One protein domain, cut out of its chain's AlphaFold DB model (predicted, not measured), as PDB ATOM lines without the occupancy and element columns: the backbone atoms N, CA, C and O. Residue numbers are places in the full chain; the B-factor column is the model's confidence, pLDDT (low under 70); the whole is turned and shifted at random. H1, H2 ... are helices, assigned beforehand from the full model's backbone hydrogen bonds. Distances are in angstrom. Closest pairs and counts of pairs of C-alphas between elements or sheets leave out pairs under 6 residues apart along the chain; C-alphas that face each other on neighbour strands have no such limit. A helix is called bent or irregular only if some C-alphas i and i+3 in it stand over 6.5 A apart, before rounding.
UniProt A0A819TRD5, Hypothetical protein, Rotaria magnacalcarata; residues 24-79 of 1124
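AT A GLANCE: This is residues 24 to 79 of the 1124 residues of the protein "Hypothetical protein" of Rotaria magnacalcarata (UniProt A0A819TRD5). Two short helices, H1 and H2, and the first part of a long helix, H3, make a small body in which the helices are set steeply to one another. H3 then runs on past the other two, and residues 72 to 79, of which 72 to 76 belong to H3, stick out as an arm at one end. The printed part has 56 residues with three named helices, in the order H1, H2, H3, and no named strand; the class is all helix. The whole is compact, with a radius of gyration of the C-alphas of 11.6 A, yet elongated, spanning 37 by 21 by 20 A.

IN THESE COORDINATES: Start at Met 24 and go on to C-alpha 29 at (43.226, -0.165, 50.182), where H1 begins; it takes residues 29 to 38 and is 12.9 A long. H1 is neither bent nor irregular, but only just: C-alphas 35 and 38 are 6.3 A apart. Next find H2, residues 45 to 51, 10.1 A long. H3, residues 59 to 76, starts at C-alpha 59 at (40.458, 9.923, 36.783) and runs 26.7 A to C-alpha 76 at (46.887, -15.487, 41.733).

HOW THE PARTS SIT: Look first at H1 and H2, which touch, closest at the C-alphas of Asp 35 and Ile 46, 6.5 A apart; they run the same way at a steep tilt of 56 degrees. H3 touches H2 with residues 60 to 64 alone, about perpendicular at 86 degrees; the closest C-alphas are those of Ile 49 and His 61, 6.1 A apart. H1 and H3 only just touch, with 3 pairs of C-alphas within 8 A, through residues 64 to 68 of H3 alone; the closest C-alphas, of Leu 32 and Ile 64, are 7.6 A apart, and the helices are about perpendicular at 74 degrees. The packing of the helices is mostly crossed, with no touching pair at a shallow tilt. In H1 and H2 every O i to N i+4 pair is within hydrogen-bond range; in H3, 13 of 14 are.

THE WHOLE: The two C-alphas farthest apart, of Leu 54 and Lys 79, are 37.3 A apart. Without residues 72 to 79, which stand free, the body spans 25 by 23 by 20 A. The printed part has no cut, and both links, H1 to H2 and H2 to H3, are short. In this predicted model the mean pLDDT of the printed part is 71.5, and 21 residues are under 70, among them residues 36 to 43 and 72 to 79.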
ATOM      1  N   MET A  24      39.282  15.393  45.404       65.94
ATOM      2  CA  MET A  24      39.528  15.623  46.835       65.94
ATOM      3  C   MET A  24      39.375  14.362  47.703       65.94
ATOM      4  O   MET A  24      39.643  14.431  48.901       65.94
ATOM      5  N   PHE A  25      38.947  13.226  47.139       70.81
ATOM      6  CA  PHE A  25      38.769  11.977  47.890       70.81
ATOM      7  C   PHE A  25      40.042  11.115  47.873       70.81
ATOM      8  O   PHE A  25      40.540  10.754  46.808       70.81
ATOM      9  N   GLU A  26      40.527  10.718  49.053       71.75
ATOM     10  CA  GLU A  26      41.512   9.640  49.221       71.75
ATOM     11  C   GLU A  26      40.797   8.358  49.672       71.75
ATOM     12  O   GLU A  26      40.109   8.364  50.687       71.75
ATOM     13  N   ILE A  27      40.970   7.259  48.926       76.19
ATOM     14  CA  ILE A  27      40.354   5.949  49.216       76.19
ATOM     15  C   ILE A  27      41.432   4.967  49.699       76.19
ATOM     16  O   ILE A  27      42.439   4.750  49.009       76.19
ATOM     17  N   GLY A  28      41.232   4.342  50.863       77.62
ATOM     18  CA  GLY A  28      42.168   3.359  51.432       77.62
ATOM     19  C   GLY A  28      42.109   1.980  50.753       77.62
ATOM     20  O   GLY A  28      41.069   1.593  50.235       77.62
ATOM     21  N   ASP A  29      43.203   1.200  50.768       74.31
ATOM     22  CA  ASP A  29      43.226  -0.165  50.182       74.31
ATOM     23  C   ASP A  29      42.263  -1.129  50.898       74.31
ATOM     24  O   ASP A  29      41.664  -2.000  50.274       74.31
ATOM     25  N   VAL A  30      42.097  -0.969  52.215       75.12
ATOM     26  CA  VAL A  30      41.168  -1.790  53.004       75.12
ATOM     27  C   VAL A  30      39.727  -1.489  52.609       75.12
ATOM     28  O   VAL A  30      38.956  -2.413  52.388       75.12
ATOM     29  N   GLU A  31      39.387  -0.207  52.481       74.81
ATOM     30  CA  GLU A  31      38.065   0.254  52.047       74.81
ATOM     31  C   GLU A  31      37.773  -0.220  50.617       74.81
ATOM     32  O   GLU A  31      36.723  -0.800  50.366       74.81
ATOM     33  N   LEU A  32      38.762  -0.116  49.720       78.69
ATOM     34  CA  LEU A  32      38.694  -0.621  48.350       78.69
ATOM     35  C   LEU A  32      38.346  -2.113  48.284       78.69
ATOM     36  O   LEU A  32      37.430  -2.500  47.563       78.69
ATOM     37  N   ILE A  33      39.062  -2.959  49.026       73.81
ATOM     38  CA  ILE A  33      38.840  -4.410  48.995       73.81
ATOM     39  C   ILE A  33      37.502  -4.767  49.653       73.81
ATOM     40  O   ILE A  33      36.771  -5.619  49.145       73.81
ATOM     41  N   ASN A  34      37.177  -4.123  50.775       72.50
ATOM     42  CA  ASN A  34      35.979  -4.440  51.542       72.50
ATOM     43  C   ASN A  34      34.709  -4.064  50.778       72.50
ATOM     44  O   ASN A  34      33.818  -4.902  50.653       72.50
ATOM     45  N   ASP A  35      34.667  -2.869  50.193       70.88
ATOM     46  CA  ASP A  35      33.495  -2.377  49.467       70.88
ATOM     47  C   ASP A  35      33.372  -2.992  48.063       70.88
ATOM     48  O   ASP A  35      32.284  -2.986  47.494       70.88
ATOM     49  N   THR A  36      34.447  -3.575  47.511       67.81
ATOM     50  CA  THR A  36      34.402  -4.255  46.201       67.81
ATOM     51  C   THR A  36      34.084  -5.749  46.313       67.81
ATOM     52  O   THR A  36      33.266  -6.250  45.547       67.81
ATOM     53  N   PHE A  37      34.713  -6.479  47.246       64.06
ATOM     54  CA  PHE A  37      34.662  -7.951  47.266       64.06
ATOM     55  C   PHE A  37      33.924  -8.556  48.462       64.06
ATOM     56  O   PHE A  37      33.348  -9.631  48.329       64.06
ATOM     57  N   TYR A  38      33.930  -7.901  49.627       60.31
ATOM     58  CA  TYR A  38      33.371  -8.492  50.851       60.31
ATOM     59  C   TYR A  38      31.990  -7.938  51.225       60.31
ATOM     60  O   TYR A  38      31.186  -8.657  51.819       60.31
ATOM     61  N   ARG A  39      31.701  -6.668  50.910       63.56
ATOM     62  CA  ARG A  39      30.429  -5.982  51.200       63.56
ATOM     63  C   ARG A  39      30.029  -4.992  50.091       63.56
ATOM     64  O   ARG A  39      29.894  -3.798  50.370       63.56
ATOM     65  N   PRO A  40      29.798  -5.457  48.851       65.12
ATOM     66  CA  PRO A  40      29.353  -4.576  47.779       65.12
ATOM     67  C   PRO A  40      27.979  -3.974  48.100       65.12
ATOM     68  O   PRO A  40      27.019  -4.685  48.404       65.12
ATOM     69  N   SER A  41      27.872  -2.646  48.043       65.94
ATOM     70  CA  SER A  41      26.619  -1.920  48.271       65.94
ATOM     71  C   SER A  41      26.546  -0.681  47.390       65.94
ATOM     72  O   SER A  41      27.470   0.130  47.395       65.94
ATOM     73  N   GLN A  42      25.405  -0.491  46.713       65.56
ATOM     74  CA  GLN A  42      25.126   0.663  45.838       65.56
ATOM     75  C   GLN A  42      25.221   2.019  46.556       65.56
ATOM     76  O   GLN A  42      25.309   3.060  45.913       65.56
ATOM     77  N   ASN A  43      25.196   2.009  47.892       65.38
ATOM     78  CA  ASN A  43      25.306   3.210  48.714       65.38
ATOM     79  C   ASN A  43      26.759   3.571  49.068       65.38
ATOM     80  O   ASN A  43      26.983   4.595  49.711       65.38
ATOM     81  N   THR A  44      27.738   2.737  48.702       73.50
ATOM     82  CA  THR A  44      29.161   3.026  48.934       73.50
ATOM     83  C   THR A  44      29.723   3.895  47.818       73.50
ATOM     84  O   THR A  44      29.314   3.802  46.660       73.50
ATOM     85  N   LEU A  45      30.688   4.748  48.167       73.81
ATOM     86  CA  LEU A  45      31.338   5.636  47.206       73.81
ATOM     87  C   LEU A  45      32.088   4.840  46.125       73.81
ATOM     88  O   LEU A  45      32.083   5.242  44.968       73.81
ATOM     89  N   ILE A  46      32.694   3.701  46.483       77.31
ATOM     90  CA  ILE A  46      33.466   2.862  45.557       77.31
ATOM     91  C   ILE A  46      32.555   2.144  44.551       77.31
ATOM     92  O   ILE A  46      32.843   2.208  43.358       77.31
ATOM     93  N   ASP A  47      31.438   1.539  44.985       74.88
ATOM     94  CA  ASP A  47      30.452   0.922  44.073       74.88
ATOM     95  C   ASP A  47      29.846   1.993  43.147       74.88
ATOM     96  O   ASP A  47      29.794   1.815  41.931       74.88
ATOM     97  N   ALA A  48      29.498   3.168  43.692       73.69
ATOM     98  CA  ALA A  48      28.977   4.278  42.898       73.69
ATOM     99  C   ALA A  48      29.989   4.789  41.860       73.69
ATOM    100  O   ALA A  48      29.603   5.067  40.728       73.69
ATOM    101  N   ILE A  49      31.275   4.897  42.209       76.25
ATOM    102  CA  ILE A  49      32.309   5.298  41.249       76.25
ATOM    103  C   ILE A  49      32.488   4.215  40.182       76.25
ATOM    104  O   ILE A  49      32.522   4.559  39.006       76.25
ATOM    105  N   LEU A  50      32.592   2.939  40.566       72.75
ATOM    106  CA  LEU A  50      32.881   1.829  39.652       72.75
ATOM    107  C   LEU A  50      31.758   1.554  38.648       72.75
ATOM    108  O   LEU A  50      32.058   1.243  37.495       72.75
ATOM    109  N   PHE A  51      30.498   1.675  39.077       72.88
ATOM    110  CA  PHE A  51      29.346   1.158  38.333       72.88
ATOM    111  C   PHE A  51      28.363   2.227  37.836       72.88
ATOM    112  O   PHE A  51      27.382   1.882  37.179       72.88
ATOM    113  N   ASN A  52      28.589   3.514  38.124       70.31
ATOM    114  CA  ASN A  52      27.786   4.597  37.552       70.31
ATOM    115  C   ASN A  52      28.513   5.254  36.370       70.31
ATOM    116  O   ASN A  52      29.594   5.829  36.521       70.31
ATOM    117  N   ASP A  53      27.865   5.233  35.203       67.25
ATOM    118  CA  ASP A  53      28.401   5.742  33.936       67.25
ATOM    119  C   ASP A  53      28.908   7.190  34.015       67.25
ATOM    120  O   ASP A  53      29.876   7.537  33.335       67.25
ATOM    121  N   LEU A  54      28.323   8.030  34.880       66.69
ATOM    122  CA  LEU A  54      28.743   9.424  35.073       66.69
ATOM    123  C   LEU A  54      30.177   9.554  35.620       66.69
ATOM    124  O   LEU A  54      30.826  10.572  35.379       66.69
ATOM    125  N   PHE A  55      30.679   8.538  36.328       71.31
ATOM    126  CA  PHE A  55      32.013   8.532  36.939       71.31
ATOM    127  C   PHE A  55      33.059   7.778  36.108       71.31
ATOM    128  O   PHE A  55      34.253   7.999  36.310       71.31
ATOM    129  N   SER A  56      32.635   6.966  35.132       69.88
ATOM    130  CA  SER A  56      33.513   6.165  34.256       69.88
ATOM    131  C   SER A  56      34.568   6.986  33.494       69.88
ATOM    132  O   SER A  56      35.643   6.489  33.166       69.88
ATOM    133  N   SER A  57      34.286   8.268  33.231       68.19
ATOM    134  CA  SER A  57      35.188   9.192  32.526       68.19
ATOM    135  C   SER A  57      36.131   9.983  33.447       68.19
ATOM    136  O   SER A  57      36.997  10.713  32.961       68.19
ATOM    137  N   LEU A  58      35.991   9.851  34.773       76.69
ATOM    138  CA  LEU A  58      36.796  10.569  35.763       76.69
ATOM    139  C   LEU A  58      38.077   9.796  36.114       76.69
ATOM    140  O   LEU A  58      38.111   8.568  36.145       76.69
ATOM    141  N   SER A  59      39.148  10.515  36.457       74.31
ATOM    142  CA  SER A  59      40.458   9.923  36.783       74.31
ATOM    143  C   SER A  59      40.441   8.984  37.998       74.31
ATOM    144  O   SER A  59      41.259   8.061  38.079       74.31
ATOM    145  N   ILE A  60      39.510   9.190  38.932       77.25
ATOM    146  CA  ILE A  60      39.362   8.351  40.126       77.25
ATOM    147  C   ILE A  60      38.905   6.925  39.779       77.25
ATOM    148  O   ILE A  60      39.417   5.978  40.367       77.25
ATOM    149  N   HIS A  61      38.051   6.750  38.760       79.62
ATOM    150  CA  HIS A  61      37.596   5.435  38.286       79.62
ATOM    151  C   HIS A  61      38.765   4.576  37.800       79.62
ATOM    152  O   HIS A  61      38.981   3.468  38.289       79.62
ATOM    153  N   LYS A  62      39.613   5.149  36.939       78.12
ATOM    154  CA  LYS A  62      40.827   4.485  36.446       78.12
ATOM    155  C   LYS A  62      41.794   4.112  37.577       78.12
ATOM    156  O   LYS A  62      42.373   3.031  37.566       78.12
ATOM    157  N   THR A  63      41.940   4.985  38.574       79.75
ATOM    158  CA  THR A  63      42.832   4.757  39.725       79.75
ATOM    159  C   THR A  63      42.366   3.586  40.595       79.75
ATOM    160  O   THR A  63      43.189   2.808  41.080       79.75
ATOM    161  N   ILE A  64      41.052   3.449  40.788       79.38
ATOM    162  CA  ILE A  64      40.444   2.327  41.514       79.38
ATOM    163  C   ILE A  64      40.670   1.016  40.745       79.38
ATOM    164  O   ILE A  64      41.146   0.047  41.338       79.38
ATOM    165  N   ILE A  65      40.424   0.995  39.428       76.62
ATOM    166  CA  ILE A  65      40.637  -0.195  38.583       76.62
ATOM    167  C   ILE A  65      42.099  -0.668  38.607       76.62
ATOM    168  O   ILE A  65      42.359  -1.850  38.835       76.62
ATOM    169  N   ASP A  66      43.068   0.238  38.458       78.19
ATOM    170  CA  ASP A  66      44.493  -0.127  38.472       78.19
ATOM    171  C   ASP A  66      44.940  -0.727  39.823       78.19
ATOM    172  O   ASP A  66      45.833  -1.580  39.875       78.19
ATOM    173  N   ARG A  67      44.321  -0.308  40.937       80.75
ATOM    174  CA  ARG A  67      44.603  -0.857  42.276       80.75
ATOM    175  C   ARG A  67      43.970  -2.231  42.488       80.75
ATOM    176  O   ARG A  67      44.621  -3.092  43.077       80.75
ATOM    177  N   LEU A  68      42.761  -2.457  41.973       75.06
ATOM    178  CA  LEU A  68      42.104  -3.769  42.009       75.06
ATOM    179  C   LEU A  68      42.886  -4.814  41.197       75.06
ATOM    180  O   LEU A  68      43.111  -5.918  41.691       75.06
ATOM    181  N   ASN A  69      43.408  -4.440  40.023       72.12
ATOM    182  CA  ASN A  69      44.267  -5.313  39.212       72.12
ATOM    183  C   ASN A  69      45.526  -5.763  39.964       72.12
ATOM    184  O   ASN A  69      45.835  -6.951  40.017       72.12
ATOM    185  N   LYS A  70      46.216  -4.832  40.634       75.38
ATOM    186  CA  LYS A  70      47.393  -5.161  41.460       75.38
ATOM    187  C   LYS A  70      47.069  -6.070  42.644       75.38
ATOM    188  O   LYS A  70      47.943  -6.802  43.109       75.38
ATOM    189  N   GLN A  71      45.853  -5.989  43.180       73.88
ATOM    190  CA  GLN A  71      45.423  -6.857  44.270       73.88
ATOM    191  C   GLN A  71      45.119  -8.277  43.770       73.88
ATOM    192  O   GLN A  71      45.467  -9.238  44.452       73.88
ATOM    193  N   TRP A  72      44.557  -8.415  42.567       69.62
ATOM    194  CA  TRP A  72      44.303  -9.714  41.942       69.62
ATOM    195  C   TRP A  72      45.583 -10.475  41.586       69.62
ATOM    196  O   TRP A  72      45.705 -11.656  41.902       69.62
ATOM    197  N   GLU A  73      46.585  -9.793  41.023       69.06
ATOM    198  CA  GLU A  73      47.891 -10.404  40.725       69.06
ATOM    199  C   GLU A  73      48.561 -10.985  41.985       69.06
ATOM    200  O   GLU A  73      49.241 -12.011  41.926       69.06
ATOM    201  N   LYS A  74      48.345 -10.369  43.158       67.06
ATOM    202  CA  LYS A  74      48.810 -10.916  44.444       67.06
ATOM    203  C   LYS A  74      48.049 -12.173  44.861       67.06
ATOM    204  O   LYS A  74      48.636 -13.035  45.511       67.06
ATOM    205  N   TRP A  75      46.761 -12.261  44.542       67.00
ATOM    206  CA  TRP A  75      45.933 -13.422  44.858       67.00
ATOM    207  C   TRP A  75      46.270 -14.617  43.969       67.00
ATOM    208  O   TRP A  75      46.434 -15.709  44.500       67.00
ATOM    209  N   GLU A  76      46.494 -14.419  42.670       63.66
ATOM    210  CA  GLU A  76      46.887 -15.487  41.733       63.66
ATOM    211  C   GLU A  76      48.213 -16.176  42.127       63.66
ATOM    212  O   GLU A  76      48.412 -17.366  41.885       63.66
ATOM    213  N   GLN A  77      49.112 -15.450  42.800       62.69
ATOM    214  CA  GLN A  77      50.365 -15.994  43.342       62.69
ATOM    215  C   GLN A  77      50.203 -16.649  44.730       62.69
ATOM    216  O   GLN A  77      51.121 -17.320  45.212       62.69
ATOM    217  N   GLY A  78      49.054 -16.464  45.388       59.59
ATOM    218  CA  GLY A  78      48.694 -17.068  46.670       59.59
ATOM    219  C   GLY A  78      47.933 -18.389  46.508       59.59
ATOM    220  O   GLY A  78      47.270 -18.635  45.508       59.59
ATOM    221  N   LYS A  79      48.016 -19.279  47.506       57.03
ATOM    222  CA  LYS A  79      47.231 -20.527  47.535       57.03
ATOM    223  C   LYS A  79      45.759 -20.219  47.846       57.03
ATOM    224  O   LYS A  79      45.408 -20.178  49.020       57.03
TER     225      LYS A  79